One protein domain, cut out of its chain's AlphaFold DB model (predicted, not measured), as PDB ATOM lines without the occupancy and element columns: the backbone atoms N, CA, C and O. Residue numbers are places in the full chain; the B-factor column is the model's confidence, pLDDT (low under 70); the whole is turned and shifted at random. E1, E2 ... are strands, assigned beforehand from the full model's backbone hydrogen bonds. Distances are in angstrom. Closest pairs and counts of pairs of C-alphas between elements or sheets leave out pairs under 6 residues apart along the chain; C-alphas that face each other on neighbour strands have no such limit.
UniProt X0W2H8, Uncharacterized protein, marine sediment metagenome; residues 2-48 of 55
ATOM      1  N   ILE A   2     -21.628 -20.195  29.943       66.81
ATOM      2  CA  ILE A   2     -20.709 -21.167  29.321       66.81
ATOM      3  C   ILE A   2     -20.547 -22.336  30.288       66.81
ATOM      4  O   ILE A   2     -20.045 -22.151  31.398       66.81
ATOM      5  N   LEU A   3     -20.965 -23.537  29.880       76.62
ATOM      6  CA  LEU A   3     -20.722 -24.730  30.687       76.62
ATOM      7  C   LEU A   3     -19.218 -24.961  30.813       76.62
ATOM      8  O   LEU A   3     -18.479 -24.846  29.838       76.62
ATOM      9  N   THR A   4     -18.766 -25.276  32.023       84.44
ATOM     10  CA  THR A   4     -17.356 -25.562  32.295       84.44
ATOM     11  C   THR A   4     -17.259 -26.827  33.131       84.44
ATOM     12  O   THR A   4     -17.882 -26.920  34.188       84.44
ATOM     13  N   CYS A   5     -16.490 -27.808  32.668       86.31
ATOM     14  CA  CYS A   5     -16.290 -29.062  33.368       86.31
ATOM     15  C   CYS A   5     -15.597 -28.804  34.718       86.31
ATOM     16  O   CYS A   5     -14.477 -28.294  34.734       86.31
ATOM     17  N   PRO A   6     -16.195 -29.204  35.853       82.44
ATOM     18  CA  PRO A   6     -15.602 -28.979  37.171       82.44
ATOM     19  C   PRO A   6     -14.368 -29.854  37.443       82.44
ATOM     20  O   PRO A   6     -13.624 -29.580  38.378       82.44
ATOM     21  N   LYS A   7     -14.143 -30.916  36.655       86.25
ATOM     22  CA  LYS A   7     -12.992 -31.820  36.813       86.25
ATOM     23  C   LYS A   7     -11.723 -31.298  36.153       86.25
ATOM     24  O   LYS A   7     -10.664 -31.343  36.764       86.25
ATOM     25  N   CYS A   8     -11.820 -30.864  34.898       86.50
ATOM     26  CA  CYS A   8     -10.661 -30.485  34.085       86.50
ATOM     27  C   CYS A   8     -10.670 -29.013  33.652       86.50
ATOM     28  O   CYS A   8      -9.737 -28.577  32.986       86.50
ATOM     29  N   GLY A   9     -11.725 -28.259  33.978       84.25
ATOM     30  CA  GLY A   9     -11.890 -26.867  33.560       84.25
ATOM     31  C   GLY A   9     -12.249 -26.687  32.082       84.25
ATOM     32  O   GLY A   9     -12.271 -25.551  31.618       84.25
ATOM     33  N   ALA A  10     -12.528 -27.768  31.343       86.06
ATOM     34  CA  ALA A  10     -12.876 -27.681  29.925       86.06
ATOM     35  C   ALA A  10     -14.137 -26.846  29.717       86.06
ATOM     36  O   ALA A  10     -15.140 -27.085  30.387       86.06
ATOM     37  N   ARG A  11     -14.116 -25.906  28.780       85.75
ATOM     38  CA  ARG A  11     -15.275 -25.057  28.468       85.75
ATOM     39  C   ARG A  11     -16.087 -25.688  27.342       85.75
ATOM     40  O   ARG A  11     -15.527 -26.306  26.454       85.75
ATOM     41  N   GLU A  12     -17.404 -25.519  27.344       80.00
ATOM     42  CA  GLU A  12     -18.276 -26.010  26.261       80.00
ATOM     43  C   GLU A  12     -17.920 -25.415  24.896       80.00
ATOM     44  O   GLU A  12     -18.049 -26.100  23.889       80.00
ATOM     45  N   ASP A  13     -17.430 -24.175  24.891       80.19
ATOM     46  CA  ASP A  13     -16.961 -23.466  23.698       80.19
ATOM     47  C   ASP A  13     -15.597 -23.973  23.191       80.19
ATOM     48  O   ASP A  13     -15.196 -23.673  22.071       80.19
ATOM     49  N   GLU A  14     -14.865 -24.766  23.989       83.62
ATOM     50  CA  GLU A  14     -13.679 -25.444  23.470       83.62
ATOM     51  C   GLU A  14     -14.121 -26.531  22.488       83.62
ATOM     52  O   GLU A  14     -14.829 -27.478  22.845       83.62
ATOM     53  N   THR A  15     -13.644 -26.431  21.255       82.19
ATOM     54  CA  THR A  15     -13.809 -27.471  20.246       82.19
ATOM     55  C   THR A  15     -12.651 -28.453  20.346       82.19
ATOM     56  O   THR A  15     -11.486 -28.086  20.188       82.19
ATOM     57  N   ILE A  16     -12.963 -29.717  20.589       81.56
ATOM     58  CA  ILE A  16     -12.000 -30.814  20.546       81.56
ATOM     59  C   ILE A  16     -12.027 -31.425  19.155       81.56
ATOM     60  O   ILE A  16     -13.073 -31.791  18.620       81.56
ATOM     61  N   ASN A  17     -10.844 -31.537  18.565       75.75
ATOM     62  CA  ASN A  17     -10.689 -32.180  17.275       75.75
ATOM     63  C   ASN A  17     -10.650 -33.693  17.506       75.75
ATOM     64  O   ASN A  17      -9.618 -34.249  17.888       75.75
ATOM     65  N   GLY A  18     -11.796 -34.351  17.345       65.00
ATOM     66  CA  GLY A  18     -11.861 -35.801  17.399       65.00
ATOM     67  C   GLY A  18     -11.085 -36.370  16.218       65.00
ATOM     68  O   GLY A  18     -11.406 -36.073  15.070       65.00
ATOM     69  N   MET A  19     -10.091 -37.218  16.488       59.22
ATOM     70  CA  MET A  19      -9.207 -37.799  15.466       59.22
ATOM     71  C   MET A  19      -9.959 -38.581  14.364       59.22
ATOM     72  O   MET A  19      -9.390 -38.830  13.308       59.22
ATOM     73  N   PHE A  20     -11.238 -38.921  14.591       63.47
ATOM     74  CA  PHE A  20     -12.118 -39.616  13.641       63.47
ATOM     75  C   PHE A  20     -13.465 -38.923  13.349       63.47
ATOM     76  O   PHE A  20     -14.077 -39.240  12.333       63.47
ATOM     77  N   SER A  21     -13.931 -37.986  14.185       64.44
ATOM     78  CA  SER A  21     -15.307 -37.443  14.112       64.44
ATOM     79  C   SER A  21     -15.388 -35.943  13.804       64.44
ATOM     80  O   SER A  21     -16.475 -35.371  13.815       64.44
ATOM     81  N   GLY A  22     -14.261 -35.303  13.482       75.94
ATOM     82  CA  GLY A  22     -14.219 -33.864  13.231       75.94
ATOM     83  C   GLY A  22     -14.347 -33.029  14.514       75.94
ATOM     84  O   GLY A  22     -14.195 -33.558  15.620       75.94
ATOM     85  N   PRO A  23     -14.559 -31.709  14.382       80.06
ATOM     86  CA  PRO A  23     -14.691 -30.816  15.524       80.06
ATOM     87  C   PRO A  23     -15.976 -31.115  16.311       80.06
ATOM     88  O   PRO A  23     -17.077 -30.876  15.820       80.06
ATOM     89  N   GLU A  24     -15.835 -31.597  17.546       84.25
ATOM     90  CA  GLU A  24     -16.939 -31.778  18.495       84.25
ATOM     91  C   GLU A  24     -16.771 -30.819  19.693       84.25
ATOM     92  O   GLU A  24     -15.651 -30.408  20.012       84.25
ATOM     93  N   PRO A  25     -17.857 -30.419  20.378       85.06
ATOM     94  CA  PRO A  25     -17.745 -29.619  21.593       85.06
ATOM     95  C   PRO A  25     -17.108 -30.433  22.726       85.06
ATOM     96  O   PRO A  25     -17.384 -31.623  22.893       85.06
ATOM     97  N   SER A  26     -16.315 -29.778  23.576       87.69
ATOM     98  CA  SER A  26     -15.684 -30.413  24.749       87.69
ATOM     99  C   SER A  26     -16.681 -30.924  25.782       87.69
ATOM    100  O   SER A  26     -16.313 -31.709  26.663       87.69
ATOM    101  N   ILE A  27     -17.928 -30.456  25.705       87.25
ATOM    102  CA  ILE A  27     -19.031 -30.843  26.574       87.25
ATOM    103  C   ILE A  27     -20.232 -31.257  25.713       87.25
ATOM    104  O   ILE A  27     -20.752 -30.460  24.938       87.25
ATOM    105  N   ARG A  28     -20.715 -32.492  25.885       87.06
ATOM    106  CA  ARG A  28     -21.942 -33.021  25.268       87.06
ATOM    107  C   ARG A  28     -23.073 -33.021  26.289       87.06
ATOM    108  O   ARG A  28     -23.027 -33.756  27.272       87.06
ATOM    109  N   ARG A  29     -24.125 -32.233  26.060       84.06
ATOM    110  CA  ARG A  29     -25.333 -32.262  26.903       84.06
ATOM    111  C   ARG A  29     -26.213 -33.462  26.534       84.06
ATOM    112  O   ARG A  29     -26.537 -33.653  25.364       84.06
ATOM    113  N   ARG A  30     -26.638 -34.241  27.530       83.69
ATOM    114  CA  ARG A  30     -27.596 -35.350  27.410       83.69
ATOM    115  C   ARG A  30     -28.750 -35.143  28.394       83.69
ATOM    116  O   ARG A  30     -28.733 -35.637  29.519       83.69
ATOM    117  N   GLY A  31     -29.769 -34.397  27.968       83.12
ATOM    118  CA  GLY A  31     -30.940 -34.103  28.801       83.12
ATOM    119  C   GLY A  31     -30.566 -33.305  30.056       83.12
ATOM    120  O   GLY A  31     -30.179 -32.146  29.946       83.12
ATOM    121  N   ASN A  32     -30.676 -33.935  31.232       82.06
ATOM    122  CA  ASN A  32     -30.370 -33.326  32.537       82.06
ATOM    123  C   ASN A  32     -28.899 -33.455  32.969       82.06
ATOM    124  O   ASN A  32     -28.512 -32.883  33.988       82.06
ATOM    125  N   VAL A  33     -28.080 -34.207  32.234       85.88
ATOM    126  CA  VAL A  33     -26.648 -34.383  32.518       85.88
ATOM    127  C   VAL A  33     -25.804 -33.891  31.347       85.88
ATOM    128  O   VAL A  33     -26.301 -33.690  30.238       85.88
ATOM    129  N   ALA A  34     -24.518 -33.678  31.586       86.56
ATOM    130  CA  ALA A  34     -23.545 -33.334  30.567       86.56
ATOM    131  C   ALA A  34     -22.271 -34.171  30.737       86.56
ATOM    132  O   ALA A  34     -21.831 -34.459  31.849       86.56
ATOM    133  N   GLU A  35     -21.686 -34.553  29.610       88.69
ATOM    134  CA  GLU A  35     -20.458 -35.331  29.515       88.69
ATOM    135  C   GLU A  35     -19.327 -34.424  29.026       88.69
ATOM    136  O   GLU A  35     -19.445 -33.772  27.992       88.69
ATOM    137  N   CYS A  36     -18.218 -34.370  29.753       89.38
ATOM    138  CA  CYS A  36     -17.001 -33.725  29.298       89.38
ATOM    139  C   CYS A  36     -16.169 -34.720  28.500       89.38
ATOM    140  O   CYS A  36     -15.507 -35.585  29.065       89.38
ATOM    141  N   VAL A  37     -16.125 -34.534  27.192       86.62
ATOM    142  CA  VAL A  37     -15.397 -35.404  26.269       86.62
ATOM    143  C   VAL A  37     -13.873 -35.301  26.477       86.62
ATOM    144  O   VAL A  37     -13.148 -36.258  26.232       86.62
ATOM    145  N   LYS A  38     -13.371 -34.178  27.020       86.81
ATOM    146  CA  LYS A  38     -11.935 -33.972  27.314       86.81
ATOM    147  C   LYS A  38     -11.400 -34.881  28.430       86.81
ATOM    148  O   LYS A  38     -10.236 -35.257  28.396       86.81
ATOM    149  N   CYS A  39     -12.214 -35.188  29.444       87.38
ATOM    150  CA  CYS A  39     -11.790 -35.982  30.611       87.38
ATOM    151  C   CYS A  39     -12.691 -37.186  30.929       87.38
ATOM    152  O   CYS A  39     -12.416 -37.910  31.881       87.38
ATOM    153  N   GLY A  40     -13.771 -37.385  30.170       86.38
ATOM    154  CA  GLY A  40     -14.772 -38.431  30.391       86.38
ATOM    155  C   GLY A  40     -15.695 -38.191  31.590       86.38
ATOM    156  O   GLY A  40     -16.345 -39.123  32.050       86.38
ATOM    157  N   PHE A  41     -15.740 -36.977  32.151       87.81
ATOM    158  CA  PHE A  41     -16.612 -36.690  33.294       87.81
ATOM    159  C   PHE A  41     -18.079 -36.625  32.862       87.81
ATOM    160  O   PHE A  41     -18.445 -35.714  32.127       87.81
ATOM    161  N   GLU A  42     -18.923 -37.517  33.373       89.44
ATOM    162  CA  GLU A  42     -20.375 -37.486  33.179       89.44
ATOM    163  C   GLU A  42     -21.072 -37.040  34.474       89.44
ATOM    164  O   GLU A  42     -20.845 -37.605  35.545       89.44
ATOM    165  N   GLY A  43     -21.905 -36.002  34.401       86.00
ATOM    166  CA  GLY A  43     -22.665 -35.526  35.556       86.00
ATOM    167  C   GLY A  43     -23.397 -34.213  35.303       86.00
ATOM    168  O   GLY A  43     -23.455 -33.714  34.182       86.00
ATOM    169  N   MET A  44     -23.967 -33.614  36.348       81.00
ATOM    170  CA  MET A  44     -24.496 -32.252  36.236       81.00
ATOM    171  C   MET A  44     -23.333 -31.266  36.134       81.00
ATOM    172  O   MET A  44     -22.619 -31.035  37.109       81.00
ATOM    173  N   ILE A  45     -23.142 -30.680  34.952       74.38
ATOM    174  CA  ILE A  45     -22.213 -29.566  34.774       74.38
ATOM    175  C   ILE A  45     -22.998 -28.282  35.056       74.38
ATOM    176  O   ILE A  45     -23.925 -27.967  34.306       74.38
ATOM    177  N   PRO A  46     -22.687 -27.558  36.145       67.81
ATOM    178  CA  PRO A  46     -23.388 -26.327  36.455       67.81
ATOM    179  C   PRO A  46     -23.142 -25.308  35.343       67.81
ATOM    180  O   PRO A  46     -22.041 -25.195  34.797       67.81
ATOM    181  N   ASN A  47     -24.184 -24.549  35.012       65.94
ATOM    182  CA  ASN A  47     -24.082 -23.402  34.125       65.94
ATOM    183  C   ASN A  47     -23.327 -22.287  34.847       65.94
ATOM    184  O   ASN A  47     -23.919 -21.378  35.425       65.94
ATOM    185  N   SER A  48     -22.003 -22.418  34.889       56.81
ATOM    186  CA  SER A  48     -21.140 -21.440  35.521       56.81
ATOM    187  C   SER A  48     -21.173 -20.163  34.694       56.81
ATOM    188  O   SER A  48     -20.561 -20.041  33.631       56.81
TER     189      SER A  48
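This is residues 2 to 48 of the 55 residues of an uncharacterized protein of marine sediment metagenome (UniProt X0W2H8). Two small antiparallel sheets sit end to end: a hairpin of E1 and E2 makes one end of the long axis, and a three-strand meander of E3, E4 and E5 makes a small sheet toward the other. A 13-residue stretch with no named element, residues 2 to 14, leads into the hairpin, and the two ends of the printed part lie near each other. The printed part has 47 residues, with no named helix and five strands, E1 to E5 in order; the class is all strand, though under half of the residues, 19 of 47, are in named elements. It is compact, with a radius of gyration of the C-alphas of 9.9 A and spans of 28 by 19 by 16 A.

After residues 2 to 14, E1 holds residues 15 to 18, from C-alpha 15 at (-13.809, -27.471, 20.246), and is 9.0 A long. E2, residues 22 to 25, is 10.0 A long. E3 is residues 27 to 30, 9.7 A, and E4 is residues 33 to 36, 10.2 A. E5, residues 41 to 43, is 6.6 A long and ends with C-alpha 43 at (-22.665, -35.526, 35.556).

E1 and E2 form an antiparallel hairpin at 138 degrees, with N 16 and O 24 2.8 A apart, within hydrogen-bond range. E2 runs on into E3 across one residue, at 72 degrees; they meet only through their link. The sheet order is E3, E4, E5, with E4 the inner strand. E3 and E4 are an antiparallel hairpin at 154 degrees, with N 28 to O 35 at 2.8 A. E4 and E5 are another at 170 degrees, with N 36 to O 41 at 2.7 A. E1 is apart from E3, E4 and E5.

The C-alphas of Phe 20 and Ser 48, the two farthest apart, are 29.8 A apart, while those of Ile 2 and Ser 48 are 6.2 A apart. The printed part has no cut, and the four links between strands are tight. Mean pLDDT of the printed part is 80.6; residue 2, residues 18 to 21 and residues 46 to 48 are under 70.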